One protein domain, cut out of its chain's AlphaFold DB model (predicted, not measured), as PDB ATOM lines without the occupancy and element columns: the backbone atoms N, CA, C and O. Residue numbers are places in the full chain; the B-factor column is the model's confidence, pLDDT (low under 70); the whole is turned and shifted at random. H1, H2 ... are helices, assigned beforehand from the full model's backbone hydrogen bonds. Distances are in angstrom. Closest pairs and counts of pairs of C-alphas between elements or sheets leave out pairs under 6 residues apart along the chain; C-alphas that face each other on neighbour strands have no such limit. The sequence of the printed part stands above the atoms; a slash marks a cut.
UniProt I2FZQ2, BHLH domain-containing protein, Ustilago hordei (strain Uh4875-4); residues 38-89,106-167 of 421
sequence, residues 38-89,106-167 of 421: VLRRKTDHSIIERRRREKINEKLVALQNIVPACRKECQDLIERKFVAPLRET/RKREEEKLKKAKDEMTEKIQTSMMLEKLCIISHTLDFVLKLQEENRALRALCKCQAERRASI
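Overview. This is residues 38 to 89 and 106 to 167 of the 421 residues of the protein "BHLH domain-containing protein" of Ustilago hordei (strain Uh4875-4) (UniProt I2FZQ2). The domain is a flat, three-armed star of helices: H1 makes one long arm, H4 a second, and H2 and H3, running side by side in opposite ways, make the third. The arms meet in a small body where the last part of H1, the first part of H2, the last part of H3 and the first part of H4 come together, while residues 38 to 56 of H1 and residues 144 to 167, of which 144 to 166 belong to H4, stick out far from it. The printed part has 114 residues with four named helices, in the order H1, H2, H3, H4, and no named strand; its class is all helix. It is extended, with a radius of gyration of the C-alphas of 22.6 A, and spans 66 by 64 by 20 A.

Arrangement. H4, residues 132 to 166, is the longest helix. With residues 132 to 139 alone it touches residues 60 to 64 of H1, residues 38 to 66, at a steep tilt of 53 degrees, the same way; the closest C-alphas are those of Gln 64 and Ile 135, 6.1 A apart. With residues 134 to 138 alone H4 touches residues 69 to 70 of H2, residues 68 to 87, at a steep tilt of 47 degrees, opposite ways; the closest C-alphas, of Ala 69 and His 138, are 6.3 A apart. H1 and H2 only just touch, with 3 pairs of C-alphas within 8 A, and only at the corner by their link; they stand about perpendicular, at 82 degrees, with the C-alphas of Gln 64 and Cys 70 closest, at 5.4 A. H3, residues 106 to 126, touches H2 at a shallow tilt of 33 degrees, only just short of steep, opposite ways; the closest C-alphas, of Cys 74 and Ile 124, are 7.0 A apart. With residues 124 to 126 alone H3 touches residues 61 to 65 of H1 at a steep tilt of 51 degrees, opposite ways, and the C-alphas of Asn 65 and Gln 125 are closest, at 6.4 A. H3 and H4 are apart. Every O i to N i+4 pair is within hydrogen-bond range in H1, H3 and H4, and 12 of 16 are in H2.

Along the chain. H4 measures 50.8 A from first to last C-alpha and ends at C-alpha 166, (13.662, 49.433, 127.930). H1 measures 43.2 A and begins at C-alpha 38, (-59.625, 42.080, 126.127). H3, 30.3 A, begins at C-alpha 106, (-21.185, 22.513, 78.042). H2, 28.4 A, has a kink of 27 degrees near residue 81.

Size, cuts and confidence. The two C-alphas farthest apart, of Leu 39 and Ile 167, are 75.2 A apart. Residues 90 to 105 are not printed, and C-alphas 89 and 106 are 14.9 A apart across this cut. The links from H1 to H2 and from H3 to H4 are tight. The mean pLDDT of the printed part is 89.1; residues 38 to 40, 86 to 89 and 159 to 167 are under 70.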
ATOM      1  N   VAL A  38     -60.475  43.188 125.663       55.97
ATOM      2  CA  VAL A  38     -59.625  42.080 126.127       55.97
ATOM      3  C   VAL A  38     -59.110  41.260 124.940       55.97
ATOM      4  O   VAL A  38     -57.936  40.896 124.918       55.97
ATOM      5  N   LEU A  39     -59.934  41.062 123.903       57.91
ATOM      6  CA  LEU A  39     -59.512  40.368 122.682       57.91
ATOM      7  C   LEU A  39     -58.456  41.159 121.891       57.91
ATOM      8  O   LEU A  39     -57.486  40.567 121.423       57.91
ATOM      9  N   ARG A  40     -58.579  42.496 121.829       66.38
ATOM     10  CA  ARG A  40     -57.573  43.369 121.193       66.38
ATOM     11  C   ARG A  40     -56.194  43.290 121.858       66.38
ATOM     12  O   ARG A  40     -55.181  43.210 121.175       66.38
ATOM     13  N   ARG A  41     -56.141  43.205 123.191       71.75
ATOM     14  CA  ARG A  41     -54.863  43.045 123.913       71.75
ATOM     15  C   ARG A  41     -54.159  41.724 123.573       71.75
ATOM     16  O   ARG A  41     -52.933  41.684 123.515       71.75
ATOM     17  N   LYS A  42     -54.916  40.650 123.306       76.00
ATOM     18  CA  LYS A  42     -54.354  39.350 122.897       76.00
ATOM     19  C   LYS A  42     -53.864  39.358 121.442       76.00
ATOM     20  O   LYS A  42     -52.843  38.736 121.153       76.00
ATOM     21  N   THR A  43     -54.544  40.072 120.539       76.62
ATOM     22  CA  THR A  43     -54.068  40.252 119.154       76.62
ATOM     23  C   THR A  43     -52.810  41.114 119.084       76.62
ATOM     24  O   THR A  43     -51.923  40.817 118.289       76.62
ATOM     25  N   ASP A  44     -52.671  42.111 119.959       90.19
ATOM     26  CA  ASP A  44     -51.466  42.945 119.997       90.19
ATOM     27  C   ASP A  44     -50.247  42.142 120.463       90.19
ATOM     28  O   ASP A  44     -49.185  42.213 119.845       90.19
ATOM     29  N   HIS A  45     -50.404  41.307 121.497       94.81
ATOM     30  CA  HIS A  45     -49.304  40.472 121.984       94.81
ATOM     31  C   HIS A  45     -48.790  39.496 120.912       94.81
ATOM     32  O   HIS A  45     -47.579  39.356 120.741       94.81
ATOM     33  N   SER A  46     -49.680  38.865 120.136       93.00
ATOM     34  CA  SER A  46     -49.261  37.927 119.085       93.00
ATOM     35  C   SER A  46     -48.528  38.616 117.927       93.00
ATOM     36  O   SER A  46     -47.569  38.054 117.392       93.00
ATOM     37  N   ILE A  47     -48.924  39.843 117.570       94.44
ATOM     38  CA  ILE A  47     -48.245  40.661 116.553       94.44
ATOM     39  C   ILE A  47     -46.872  41.117 117.056       94.44
ATOM     40  O   ILE A  47     -45.887  41.009 116.324       94.44
ATOM     41  N   ILE A  48     -46.790  41.592 118.300       95.00
ATOM     42  CA  ILE A  48     -45.526  42.016 118.917       95.00
ATOM     43  C   ILE A  48     -44.548  40.836 118.986       95.00
ATOM     44  O   ILE A  48     -43.396  40.975 118.575       95.00
ATOM     45  N   GLU A  49     -45.003  39.658 119.420       97.50
ATOM     46  CA  GLU A  49     -44.145  38.470 119.503       97.50
ATOM     47  C   GLU A  49     -43.736  37.942 118.120       97.50
ATOM     48  O   GLU A  49     -42.628  37.434 117.943       97.50
ATOM     49  N   ARG A  50     -44.591  38.076 117.099       97.69
ATOM     50  CA  ARG A  50     -44.200  37.783 115.710       97.69
ATOM     51  C   ARG A  50     -43.047  38.691 115.267       97.69
ATOM     52  O   ARG A  50     -42.007  38.174 114.871       97.69
ATOM     53  N   ARG A  51     -43.180  40.010 115.449       98.12
ATOM     54  CA  ARG A  51     -42.129  40.993 115.116       98.12
ATOM     55  C   ARG A  51     -40.835  40.761 115.894       98.12
ATOM     56  O   ARG A  51     -39.742  40.952 115.367       98.12
ATOM     57  N   ARG A  52     -40.932  40.342 117.158       98.50
ATOM     58  CA  ARG A  52     -39.763  39.969 117.967       98.50
ATOM     59  C   ARG A  52     -39.030  38.770 117.362       98.50
ATOM     60  O   ARG A  52     -37.809  38.814 117.235       98.50
ATOM     61  N   ARG A  53     -39.760  37.722 116.972       98.44
ATOM     62  CA  ARG A  53     -39.181  36.523 116.342       98.44
ATOM     63  C   ARG A  53     -38.560  36.818 114.978       98.44
ATOM     64  O   ARG A  53     -37.489  36.288 114.701       98.44
ATOM     65  N   GLU A  54     -39.181  37.684 114.180       97.81
ATOM     66  CA  GLU A  54     -38.627  38.173 112.907       97.81
ATOM     67  C   GLU A  54     -37.256  38.826 113.127       97.81
ATOM     68  O   GLU A  54     -36.267  38.361 112.566       97.81
ATOM     69  N   LYS A  55     -37.155  39.782 114.063       98.31
ATOM     70  CA  LYS A  55     -35.873  40.416 114.421       98.31
ATOM     71  C   LYS A  55     -34.816  39.419 114.897       98.31
ATOM     72  O   LYS A  55     -33.644  39.562 114.569       98.31
ATOM     73  N   ILE A  56     -35.201  38.419 115.694       98.38
ATOM     74  CA  ILE A  56     -34.263  37.379 116.149       98.38
ATOM     75  C   ILE A  56     -33.749  36.566 114.956       98.38
ATOM     76  O   ILE A  56     -32.547  36.330 114.853       98.38
ATOM     77  N   ASN A  57     -34.635  36.158 114.047       98.31
ATOM     78  CA  ASN A  57     -34.249  35.392 112.865       98.31
ATOM     79  C   ASN A  57     -33.346  36.211 111.928       98.31
ATOM     80  O   ASN A  57     -32.346  35.678 111.459       98.31
ATOM     81  N   GLU A  58     -33.617  37.505 111.732       97.94
ATOM     82  CA  GLU A  58     -32.729  38.409 110.981       97.94
ATOM     83  C   GLU A  58     -31.308  38.430 111.566       97.94
ATOM     84  O   GLU A  58     -30.322  38.364 110.832       97.94
ATOM     85  N   LYS A  59     -31.180  38.473 112.901       98.50
ATOM     86  CA  LYS A  59     -29.868  38.420 113.566       98.50
ATOM     87  C   LYS A  59     -29.169  37.073 113.384       98.50
ATOM     88  O   LYS A  59     -27.951  37.061 113.234       98.50
ATOM     89  N   LEU A  60     -29.906  35.964 113.356       98.50
ATOM     90  CA  LEU A  60     -29.332  34.643 113.083       98.50
ATOM     91  C   LEU A  60     -28.830  34.521 111.639       98.50
ATOM     92  O   LEU A  60     -27.742  33.994 111.428       98.50
ATOM     93  N   VAL A  61     -29.565  35.064 110.664       98.19
ATOM     94  CA  VAL A  61     -29.108  35.130 109.264       98.19
ATOM     95  C   VAL A  61     -27.845  35.987 109.151       98.19
ATOM     96  O   VAL A  61     -26.868  35.577 108.526       98.19
ATOM     97  N   ALA A  62     -27.804  37.139 109.823       98.12
ATOM     98  CA  ALA A  62     -26.601  37.969 109.860       98.12
ATOM     99  C   ALA A  62     -25.394  37.226 110.471       98.12
ATOM    100  O   ALA A  62     -24.295  37.300 109.922       98.12
ATOM    101  N   LEU A  63     -25.589  36.474 111.561       98.31
ATOM    102  CA  LEU A  63     -24.533  35.653 112.167       98.31
ATOM    103  C   LEU A  63     -24.041  34.548 111.224       98.31
ATOM    104  O   LEU A  63     -22.830  34.404 111.055       98.31
ATOM    105  N   GLN A  64     -24.952  33.832 110.557       97.81
ATOM    106  CA  GLN A  64     -24.626  32.805 109.556       97.81
ATOM    107  C   GLN A  64     -23.681  33.343 108.467       97.81
ATOM    108  O   GLN A  64     -22.763  32.642 108.045       97.81
ATOM    109  N   ASN A  65     -23.870  34.599 108.047       96.88
ATOM    110  CA  ASN A  65     -23.049  35.247 107.020       96.88
ATOM    111  C   ASN A  65     -21.664  35.691 107.517       96.88
ATOM    112  O   ASN A  65     -20.723  35.765 106.726       96.88
ATOM    113  N   ILE A  66     -21.518  36.004 108.805       97.50
ATOM    114  CA  ILE A  66     -20.246  36.467 109.380       97.50
ATOM    115  C   ILE A  66     -19.355  35.272 109.738       97.50
ATOM    116  O   ILE A  66     -18.149  35.290 109.475       97.50
ATOM    117  N   VAL A  67     -19.940  34.216 110.309       98.31
ATOM    118  CA  VAL A  67     -19.196  33.070 110.843       98.31
ATOM    119  C   VAL A  67     -18.653  32.188 109.704       98.31
ATOM    120  O   VAL A  67     -19.433  31.655 108.910       98.31
ATOM    121  N   PRO A  68     -17.321  31.986 109.595       98.06
ATOM    122  CA  PRO A  68     -16.725  31.218 108.496       98.06
ATOM    123  C   PRO A  68     -17.216  29.767 108.394       98.06
ATOM    124  O   PRO A  68     -17.477  29.295 107.290       98.06
ATOM    125  N   ALA A  69     -17.384  29.077 109.526       98.06
ATOM    126  CA  ALA A  69     -17.849  27.688 109.555       98.06
ATOM    127  C   ALA A  69     -19.276  27.544 109.002       98.06
ATOM    128  O   ALA A  69     -19.520  26.689 108.156       98.06
ATOM    129  N   CYS A  70     -20.192  28.444 109.384       97.88
ATOM    130  CA  CYS A  70     -21.554  28.474 108.850       97.88
ATOM    131  C   CYS A  70     -21.580  28.690 107.334       97.88
ATOM    132  O   CYS A  70     -22.316  28.005 106.628       97.88
ATOM    133  N   ARG A  71     -20.762  29.617 106.815       95.69
ATOM    134  CA  ARG A  71     -20.669  29.852 105.365       95.69
ATOM    135  C   ARG A  71     -20.200  28.610 104.617       95.69
ATOM    136  O   ARG A  71     -20.787  28.282 103.590       95.69
ATOM    137  N   LYS A  72     -19.183  27.922 105.143       96.06
ATOM    138  CA  LYS A  72     -18.672  26.682 104.555       96.06
ATOM    139  C   LYS A  72     -19.741  25.589 104.549       96.06
ATOM    140  O   LYS A  72     -20.008  25.015 103.506       96.06
ATOM    141  N   GLU A  73     -20.428  25.369 105.664       96.56
ATOM    142  CA  GLU A  73     -21.484  24.352 105.740       96.56
ATOM    143  C   GLU A  73     -22.663  24.658 104.796       96.56
ATOM    144  O   GLU A  73     -23.210  23.759 104.155       96.56
ATOM    145  N   CYS A  74     -23.021  25.938 104.642       94.69
ATOM    146  CA  CYS A  74     -24.009  26.353 103.649       94.69
ATOM    147  C   CYS A  74     -23.541  26.051 102.215       94.69
ATOM    148  O   CYS A  74     -24.343  25.591 101.403       94.69
ATOM    149  N   GLN A  75     -22.262  26.288 101.903       91.88
ATOM    150  CA  GLN A  75     -21.669  25.930 100.612       91.88
ATOM    151  C   GLN A  75     -21.687  24.414 100.396       91.88
ATOM    152  O   GLN A  75     -22.156  23.972  99.352       91.88
ATOM    153  N   ASP A  76     -21.315  23.619 101.399       93.38
ATOM    154  CA  ASP A  76     -21.335  22.156 101.314       93.38
ATOM    155  C   ASP A  76     -22.760  21.621 101.059       93.38
ATOM    156  O   ASP A  76     -22.958  20.676 100.294       93.38
ATOM    157  N   LEU A  77     -23.785  22.237 101.663       92.19
ATOM    158  CA  LEU A  77     -25.193  21.907 101.402       92.19
ATOM    159  C   LEU A  77     -25.619  22.240  99.967       92.19
ATOM    160  O   LEU A  77     -26.419  21.507  99.380       92.19
ATOM    161  N   ILE A  78     -25.108  23.334  99.402       88.31
ATOM    162  CA  ILE A  78     -25.351  23.706  98.003       88.31
ATOM    163  C   ILE A  78     -24.656  22.705  97.087       88.31
ATOM    164  O   ILE A  78     -25.293  22.137  96.204       88.31
ATOM    165  N   GLU A  79     -23.376  22.437  97.316       87.62
ATOM    166  CA  GLU A  79     -22.603  21.507  96.500       87.62
ATOM    167  C   GLU A  79     -23.228  20.113  96.508       87.62
ATOM    168  O   GLU A  79     -23.445  19.547  95.439       87.62
ATOM    169  N   ARG A  80     -23.661  19.603  97.668       89.75
ATOM    170  CA  ARG A  80     -24.390  18.326  97.735       89.75
ATOM    171  C   ARG A  80     -25.691  18.337  96.934       89.75
ATOM    172  O   ARG A  80     -26.007  17.339  96.297       89.75
ATOM    173  N   LYS A  81     -26.434  19.448  96.923       86.38
ATOM    174  CA  LYS A  81     -27.695  19.553  96.169       86.38
ATOM    175  C   LYS A  81     -27.499  19.642  94.654       86.38
ATOM    176  O   LYS A  81     -28.365  19.169  93.927       86.38
ATOM    177  N   PHE A  82     -26.408  20.243  94.173       82.12
ATOM    178  CA  PHE A  82     -26.207  20.487  92.735       82.12
ATOM    179  C   PHE A  82     -25.209  19.546  92.062       82.12
ATOM    180  O   PHE A  82     -25.337  19.290  90.869       82.12
ATOM    181  N   VAL A  83     -24.217  19.038  92.791       80.19
ATOM    182  CA  VAL A  83     -23.157  18.195  92.221       80.19
ATOM    183  C   VAL A  83     -23.556  16.720  92.226       80.19
ATOM    184  O   VAL A  83     -23.235  16.012  91.275       80.19
ATOM    185  N   ALA A  84     -24.291  16.256  93.244       75.12
ATOM    186  CA  ALA A  84     -24.677  14.848  93.345       75.12
ATOM    187  C   ALA A  84     -25.586  14.367  92.192       75.12
ATOM    188  O   ALA A  84     -25.269  13.332  91.610       75.12
ATOM    189  N   PRO A  85     -26.628  15.109  91.761       70.38
ATOM    190  CA  PRO A  85     -27.536  14.612  90.722       70.38
ATOM    191  C   PRO A  85     -26.905  14.493  89.331       70.38
ATOM    192  O   PRO A  85     -27.426  13.777  88.487       70.38
ATOM    193  N   LEU A  86     -25.803  15.204  89.060       64.81
ATOM    194  CA  LEU A  86     -25.189  15.195  87.730       64.81
ATOM    195  C   LEU A  86     -24.363  13.924  87.481       64.81
ATOM    196  O   LEU A  86     -24.195  13.517  86.338       64.81
ATOM    197  N   ARG A  87     -23.850  13.297  88.547       64.69
ATOM    198  CA  ARG A  87     -22.938  12.149  88.444       64.69
ATOM    199  C   ARG A  87     -23.642  10.845  88.087       64.69
ATOM    200  O   ARG A  87     -23.014   9.991  87.485       64.69
ATOM    201  N   GLU A  88     -24.923  10.705  88.406       67.06
ATOM    202  CA  GLU A  88     -25.658   9.449  88.189       67.06
ATOM    203  C   GLU A  88     -26.162   9.279  86.747       67.06
ATOM    204  O   GLU A  88     -26.546   8.183  86.358       67.06
ATOM    205  N   THR A  89     -26.140  10.335  85.927       62.09
ATOM    206  CA  THR A  89     -26.669  10.298  84.550       62.09
ATOM    207  C   THR A  89     -25.610  10.230  83.449       62.09
ATOM    208  O   THR A  89     -25.972  10.092  82.285       62.09
ATOM    209  N   ARG A 106     -21.984  22.302  76.826       85.62
ATOM    210  CA  ARG A 106     -21.185  22.513  78.042       85.62
ATOM    211  C   ARG A 106     -21.229  23.964  78.530       85.62
ATOM    212  O   ARG A 106     -21.430  24.197  79.715       85.62
ATOM    213  N   LYS A 107     -21.129  24.944  77.621       92.06
ATOM    214  CA  LYS A 107     -21.216  26.372  77.982       92.06
ATOM    215  C   LYS A 107     -22.569  26.738  78.610       92.06
ATOM    216  O   LYS A 107     -22.608  27.479  79.587       92.06
ATOM    217  N   ARG A 108     -23.680  26.201  78.084       90.12
ATOM    218  CA  ARG A 108     -25.024  26.430  78.652       90.12
ATOM    219  C   ARG A 108     -25.193  25.778  80.025       90.12
ATOM    220  O   ARG A 108     -25.906  26.315  80.864       90.12
ATOM    221  N   GLU A 109     -24.580  24.622  80.253       87.56
ATOM    222  CA  GLU A 109     -24.615  23.937  81.553       87.56
ATOM    223  C   GLU A 109     -23.778  24.668  82.604       87.56
ATOM    224  O   GLU A 109     -24.238  24.854  83.730       87.56
ATOM    225  N   GLU A 110     -22.608  25.179  82.226       88.56
ATOM    226  CA  GLU A 110     -21.768  25.999  83.102       88.56
ATOM    227  C   GLU A 110     -22.468  27.303  83.518       88.56
ATOM    228  O   GLU A 110     -22.458  27.667  84.695       88.56
ATOM    229  N   GLU A 111     -23.152  27.975  82.587       93.69
ATOM    230  CA  GLU A 111     -23.933  29.180  82.885       93.69
ATOM    231  C   GLU A 111     -25.106  28.888  83.837       93.69
ATOM    232  O   GLU A 111     -25.352  29.651  84.773       93.69
ATOM    233  N   LYS A 112     -25.792  27.749  83.660       90.12
ATOM    234  CA  LYS A 112     -26.840  27.296  84.591       90.12
ATOM    235  C   LYS A 112     -26.280  27.015  85.980       90.12
ATOM    236  O   LYS A 112     -26.898  27.413  86.965       90.12
ATOM    237  N   LEU A 113     -25.118  26.368  86.066       86.44
ATOM    238  CA  LEU A 113     -24.461  26.086  87.341       86.44
ATOM    239  C   LEU A 113     -24.047  27.384  88.041       86.44
ATOM    240  O   LEU A 113     -24.254  27.523  89.245       86.44
ATOM    241  N   LYS A 114     -23.510  28.352  87.293       90.06
ATOM    242  CA  LYS A 114     -23.162  29.670  87.829       90.06
ATOM    243  C   LYS A 114     -24.397  30.404  88.353       90.06
ATOM    244  O   LYS A 114     -24.395  30.833  89.499       90.06
ATOM    245  N   LYS A 115     -25.482  30.443  87.574       94.12
ATOM    246  CA  LYS A 115     -26.752  31.051  87.998       94.12
ATOM    247  C   LYS A 115     -27.324  30.389  89.257       94.12
ATOM    248  O   LYS A 115     -27.794  31.084  90.150       94.12
ATOM    249  N   ALA A 116     -27.259  29.061  89.345       88.25
ATOM    250  CA  ALA A 116     -27.705  28.320  90.522       88.25
ATOM    251  C   ALA A 116     -26.845  28.614  91.763       88.25
ATOM    252  O   ALA A 116     -27.379  28.732  92.867       88.25
ATOM    253  N   LYS A 117     -25.524  28.769  91.586       87.94
ATOM    254  CA  LYS A 117     -24.616  29.208  92.654       87.94
ATOM    255  C   LYS A 117     -24.965  30.617  93.127       87.94
ATOM    256  O   LYS A 117     -25.107  30.808  94.330       87.94
ATOM    257  N   ASP A 118     -25.174  31.557  92.209       92.62
ATOM    258  CA  ASP A 118     -25.516  32.943  92.540       92.62
ATOM    259  C   ASP A 118     -26.853  33.019  93.308       92.62
ATOM    260  O   ASP A 118     -26.902  33.575  94.407       92.62
ATOM    261  N   GLU A 119     -27.906  32.353  92.818       93.12
ATOM    262  CA  GLU A 119     -29.213  32.282  93.498       93.12
ATOM    263  C   GLU A 119     -29.095  31.672  94.905       93.12
ATOM    264  O   GLU A 119     -29.741  32.111  95.858       93.12
ATOM    265  N   MET A 120     -28.247  30.658  95.073       87.62
ATOM    266  CA  MET A 120     -28.020  30.067  96.385       87.62
ATOM    267  C   MET A 120     -27.206  30.961  97.316       87.62
ATOM    268  O   MET A 120     -27.495  31.002  98.511       87.62
ATOM    269  N   THR A 121     -26.222  31.700  96.804       90.19
ATOM    270  CA  THR A 121     -25.513  32.689  97.625       90.19
ATOM    271  C   THR A 121     -26.453  33.795  98.099       90.19
ATOM    272  O   THR A 121     -26.379  34.194  99.259       90.19
ATOM    273  N   GLU A 122     -27.406  34.212  97.265       94.69
ATOM    274  CA  GLU A 122     -28.463  35.147  97.654       94.69
ATOM    275  C   GLU A 122     -29.381  34.545  98.735       94.69
ATOM    276  O   GLU A 122     -29.714  35.211  99.722       94.69
ATOM    277  N   LYS A 123     -29.727  33.255  98.625       93.81
ATOM    278  CA  LYS A 123     -30.490  32.540  99.665       93.81
ATOM    279  C   LYS A 123     -29.732  32.436 100.982       93.81
ATOM    280  O   LYS A 123     -30.351  32.608 102.024       93.81
ATOM    281  N   ILE A 124     -28.418  32.207 100.963       93.00
ATOM    282  CA  ILE A 124     -27.597  32.227 102.186       93.00
ATOM    283  C   ILE A 124     -27.651  33.611 102.842       93.00
ATOM    284  O   ILE A 124     -27.747  33.709 104.065       93.00
ATOM    285  N   GLN A 125     -27.612  34.676 102.037       93.31
ATOM    286  CA  GLN A 125     -27.603  36.043 102.551       93.31
ATOM    287  C   GLN A 125     -28.943  36.468 103.157       93.31
ATOM    288  O   GLN A 125     -28.955  37.230 104.122       93.31
ATOM    289  N   THR A 126     -30.056  35.988 102.599       94.75
ATOM    290  CA  THR A 126     -31.413  36.456 102.934       94.75
ATOM    291  C   THR A 126     -32.206  35.484 103.807       94.75
ATOM    292  O   THR A 126     -33.101  35.910 104.537       94.75
ATOM    293  N   SER A 127     -31.881  34.191 103.765       95.88
ATOM    294  CA  SER A 127     -32.621  33.124 104.433       95.88
ATOM    295  C   SER A 127     -31.734  32.307 105.371       95.88
ATOM    296  O   SER A 127     -30.552  32.057 105.136       95.88
ATOM    297  N   MET A 128     -32.349  31.834 106.453       96.19
ATOM    298  CA  MET A 128     -31.721  30.906 107.385       96.19
ATOM    299  C   MET A 128     -31.644  29.527 106.715       96.19
ATOM    300  O   MET A 128     -32.677  28.942 106.392       96.19
ATOM    301  N   MET A 129     -30.427  29.049 106.462       95.81
ATOM    302  CA  MET A 129     -30.157  27.783 105.765       95.81
ATOM    303  C   MET A 129     -29.768  26.668 106.736       95.81
ATOM    304  O   MET A 129     -30.015  25.497 106.456       95.81
ATOM    305  N   LEU A 130     -29.169  27.044 107.867       96.94
ATOM    306  CA  LEU A 130     -28.759  26.134 108.927       96.94
ATOM    307  C   LEU A 130     -29.752  26.140 110.087       96.94
ATOM    308  O   LEU A 130     -30.527  27.081 110.286       96.94
ATOM    309  N   GLU A 131     -29.683  25.096 110.901       97.94
ATOM    310  CA  GLU A 131     -30.400  25.054 112.165       97.94
ATOM    311  C   GLU A 131     -29.850  26.089 113.151       97.94
ATOM    312  O   GLU A 131     -28.655  26.395 113.187       97.94
ATOM    313  N   LYS A 132     -30.732  26.608 114.012       98.25
ATOM    314  CA  LYS A 132     -30.371  27.642 114.993       98.25
ATOM    315  C   LYS A 132     -29.246  27.187 115.923       98.25
ATOM    316  O   LYS A 132     -28.386  27.994 116.260       98.25
ATOM    317  N   LEU A 133     -29.255  25.913 116.319       98.31
ATOM    318  CA  LEU A 133     -28.239  25.345 117.204       98.31
ATOM    319  C   LEU A 133     -26.867  25.271 116.524       98.31
ATOM    320  O   LEU A 133     -25.886  25.664 117.147       98.31
ATOM    321  N   CYS A 134     -26.798  24.893 115.241       98.31
ATOM    322  CA  CYS A 134     -25.545  24.905 114.477       98.31
ATOM    323  C   CYS A 134     -24.960  26.320 114.379       98.31
ATOM    324  O   CYS A 134     -23.775  26.520 114.642       98.31
ATOM    325  N   ILE A 135     -25.798  27.324 114.075       98.50
ATOM    326  CA  ILE A 135     -25.358  28.728 114.010       98.50
ATOM    327  C   ILE A 135     -24.784  29.172 115.361       98.50
ATOM    328  O   ILE A 135     -23.708  29.770 115.405       98.50
ATOM    329  N   ILE A 136     -25.481  28.877 116.463       98.56
ATOM    330  CA  ILE A 136     -25.039  29.255 117.812       98.56
ATOM    331  C   ILE A 136     -23.718  28.562 118.167       98.56
ATOM    332  O   ILE A 136     -22.791  29.250 118.590       98.56
ATOM    333  N   SER A 137     -23.601  27.248 117.946       98.69
ATOM    334  CA  SER A 137     -22.383  26.480 118.244       98.69
ATOM    335  C   SER A 137     -21.172  27.043 117.500       98.69
ATOM    336  O   SER A 137     -20.196  27.453 118.124       98.69
ATOM    337  N   HIS A 138     -21.276  27.193 116.176       98.62
ATOM    338  CA  HIS A 138     -20.190  27.741 115.360       98.62
ATOM    339  C   HIS A 138     -19.824  29.180 115.737       98.62
ATOM    340  O   HIS A 138     -18.658  29.571 115.650       98.62
ATOM    341  N   THR A 139     -20.804  29.988 116.153       98.75
ATOM    342  CA  THR A 139     -20.545  31.357 116.615       98.75
ATOM    343  C   THR A 139     -19.731  31.356 117.909       98.75
ATOM    344  O   THR A 139     -18.803  32.154 118.034       98.75
ATOM    345  N   LEU A 140     -20.051  30.471 118.859       98.62
ATOM    346  CA  LEU A 140     -19.320  30.365 120.123       98.62
ATOM    347  C   LEU A 140     -17.864  29.957 119.888       98.62
ATOM    348  O   LEU A 140     -16.963  30.645 120.375       98.62
ATOM    349  N   ASP A 141     -17.633  28.927 119.075       98.50
ATOM    350  CA  ASP A 141     -16.282  28.469 118.726       98.50
ATOM    351  C   ASP A 141     -15.470  29.583 118.053       98.50
ATOM    352  O   ASP A 141     -14.308  29.827 118.389       98.50
ATOM    353  N   PHE A 142     -16.102  30.319 117.134       98.69
ATOM    354  CA  PHE A 142     -15.458  31.425 116.434       98.69
ATOM    355  C   PHE A 142     -15.079  32.573 117.376       98.69
ATOM    356  O   PHE A 142     -13.974  33.110 117.279       98.69
ATOM    357  N   VAL A 143     -15.954  32.936 118.318       98.56
ATOM    358  CA  VAL A 143     -15.661  33.975 119.316       98.56
ATOM    359  C   VAL A 143     -14.531  33.541 120.250       98.56
ATOM    360  O   VAL A 143     -13.640  34.348 120.516       98.56
ATOM    361  N   LEU A 144     -14.528  32.290 120.720       98.56
ATOM    362  CA  LEU A 144     -13.455  31.767 121.573       98.56
ATOM    363  C   LEU A 144     -12.103  31.800 120.855       98.56
ATOM    364  O   LEU A 144     -11.125  32.303 121.415       98.56
ATOM    365  N   LYS A 145     -12.071  31.375 119.589       98.44
ATOM    366  CA  LYS A 145     -10.870  31.450 118.752       98.44
ATOM    367  C   LYS A 145     -10.377  32.890 118.582       98.44
ATOM    368  O   LYS A 145      -9.204  33.172 118.810       98.44
ATOM    369  N   LEU A 146     -11.273  33.828 118.264       98.38
ATOM    370  CA  LEU A 146     -10.911  35.246 118.144       98.38
ATOM    371  C   LEU A 146     -10.393  35.834 119.462       98.38
ATOM    372  O   LEU A 146      -9.519  36.702 119.452       98.38
ATOM    373  N   GLN A 147     -10.924  35.406 120.608       98.06
ATOM    374  CA  GLN A 147     -10.438  35.846 121.917       98.06
ATOM    375  C   GLN A 147      -9.030  35.320 122.210       98.06
ATOM    376  O   GLN A 147      -8.211  36.063 122.759       98.06
ATOM    377  N   GLU A 148      -8.740  34.074 121.839       98.19
ATOM    378  CA  GLU A 148      -7.406  33.485 121.954       98.19
ATOM    379  C   GLU A 148      -6.393  34.205 121.056       98.19
ATOM    380  O   GLU A 148      -5.351  34.645 121.545       98.19
ATOM    381  N   GLU A 149      -6.733  34.439 119.787       97.25
ATOM    382  CA  GLU A 149      -5.896  35.198 118.848       97.25
ATOM    383  C   GLU A 149      -5.631  36.623 119.359       97.25
ATOM    384  O   GLU A 149      -4.486  37.077 119.401       97.25
ATOM    385  N   ASN A 150      -6.661  37.316 119.854       95.75
ATOM    386  CA  ASN A 150      -6.491  38.634 120.473       95.75
ATOM    387  C   ASN A 150      -5.595  38.589 121.717       95.75
ATOM    388  O   ASN A 150      -4.832  39.525 121.963       95.75
ATOM    389  N   ARG A 151      -5.682  37.528 122.528       95.31
ATOM    390  CA  ARG A 151      -4.814  37.347 123.698       95.31
ATOM    391  C   ARG A 151      -3.361  37.148 123.266       95.31
ATOM    392  O   ARG A 151      -2.489  37.793 123.847       95.31
ATOM    393  N   ALA A 152      -3.112  36.332 122.245       95.06
ATOM    394  CA  ALA A 152      -1.781  36.112 121.686       95.06
ATOM    395  C   ALA A 152      -1.187  37.407 121.104       95.06
ATOM    396  O   ALA A 152      -0.072  37.789 121.458       95.06
ATOM    397  N   LEU A 153      -1.963  38.154 120.311       92.44
ATOM    398  CA  LEU A 153      -1.540  39.448 119.761       92.44
ATOM    399  C   LEU A 153      -1.237  40.475 120.859       92.44
ATOM    400  O   LEU A 153      -0.243  41.199 120.789       92.44
ATOM    401  N   ARG A 154      -2.053  40.518 121.919       87.12
ATOM    402  CA  ARG A 154      -1.782  41.377 123.081       87.12
ATOM    403  C   ARG A 154      -0.520  40.962 123.830       87.12
ATOM    404  O   ARG A 154       0.170  41.843 124.329       87.12
ATOM    405  N   ALA A 155      -0.210  39.669 123.921       90.25
ATOM    406  CA  ALA A 155       1.034  39.204 124.529       90.25
ATOM    407  C   ALA A 155       2.255  39.668 123.717       90.25
ATOM    408  O   ALA A 155       3.179  40.237 124.290       90.25
ATOM    409  N   LEU A 156       2.207  39.546 122.385       87.25
ATOM    410  CA  LEU A 156       3.257  40.060 121.495       87.25
ATOM    411  C   LEU A 156       3.433  41.581 121.626       87.25
ATOM    412  O   LEU A 156       4.558  42.078 121.675       87.25
ATOM    413  N   CYS A 157       2.326  42.319 121.740       83.19
ATOM    414  CA  CYS A 157       2.354  43.768 121.924       83.19
ATOM    415  C   CYS A 157       2.916  44.177 123.294       83.19
ATOM    416  O   CYS A 157       3.682  45.130 123.370       83.19
ATOM    417  N   LYS A 158       2.614  43.447 124.376       76.94
ATOM    418  CA  LYS A 158       3.211  43.712 125.699       76.94
ATOM    419  C   LYS A 158       4.725  43.540 125.684       76.94
ATOM    420  O   LYS A 158       5.422  44.411 126.188       76.94
ATOM    421  N   CYS A 159       5.230  42.502 125.020       66.25
ATOM    422  CA  CYS A 159       6.670  42.332 124.836       66.25
ATOM    423  C   CYS A 159       7.284  43.486 124.028       66.25
ATOM    424  O   CYS A 159       8.420  43.873 124.285       66.25
ATOM    425  N   GLN A 160       6.551  44.067 123.069       64.94
ATOM    426  CA  GLN A 160       6.998  45.276 122.372       64.94
ATOM    427  C   GLN A 160       6.904  46.537 123.235       64.94
ATOM    428  O   GLN A 160       7.777  47.389 123.130       64.94
ATOM    429  N   ALA A 161       5.881  46.676 124.078       66.38
ATOM    430  CA  ALA A 161       5.739  47.815 124.979       66.38
ATOM    431  C   ALA A 161       6.848  47.822 126.041       66.38
ATOM    432  O   ALA A 161       7.431  48.869 126.295       66.38
ATOM    433  N   GLU A 162       7.193  46.657 126.591       69.31
ATOM    434  CA  GLU A 162       8.333  46.499 127.501       69.31
ATOM    435  C   GLU A 162       9.665  46.740 126.783       69.31
ATOM    436  O   GLU A 162      10.498  47.462 127.318       69.31
ATOM    437  N   ARG A 163       9.843  46.256 125.540       63.66
ATOM    438  CA  ARG A 163      11.028  46.613 124.733       63.66
ATOM    439  C   ARG A 163      11.122  48.111 124.452       63.66
ATOM    440  O   ARG A 163      12.202  48.675 124.528       63.66
ATOM    441  N   ARG A 164      10.010  48.781 124.141       61.50
ATOM    442  CA  ARG A 164       9.993  50.240 123.937       61.50
ATOM    443  C   ARG A 164      10.255  51.005 125.231       61.50
ATOM    444  O   ARG A 164      10.828  52.079 125.172       61.50
ATOM    445  N   ALA A 165       9.849  50.464 126.379       67.12
ATOM    446  CA  ALA A 165      10.150  51.050 127.679       67.12
ATOM    447  C   ALA A 165      11.597  50.784 128.132       67.12
ATOM    448  O   ALA A 165      12.119  51.564 128.921       67.12
ATOM    449  N   SER A 166      12.244  49.710 127.657       65.06
ATOM    450  CA  SER A 166      13.662  49.433 127.930       65.06
ATOM    451  C   SER A 166      14.611  50.191 126.999       65.06
ATOM    452  O   SER A 166      15.721  50.499 127.422       65.06
ATOM    453  N   ILE A 167      14.161  50.532 125.782       63.59
ATOM    454  CA  ILE A 167      14.822  51.482 124.873       63.59
ATOM    455  C   ILE A 167      14.696  52.878 125.495       63.59
ATOM    456  O   ILE A 167      13.810  53.668 125.184       63.59
TER     457      ILE A 167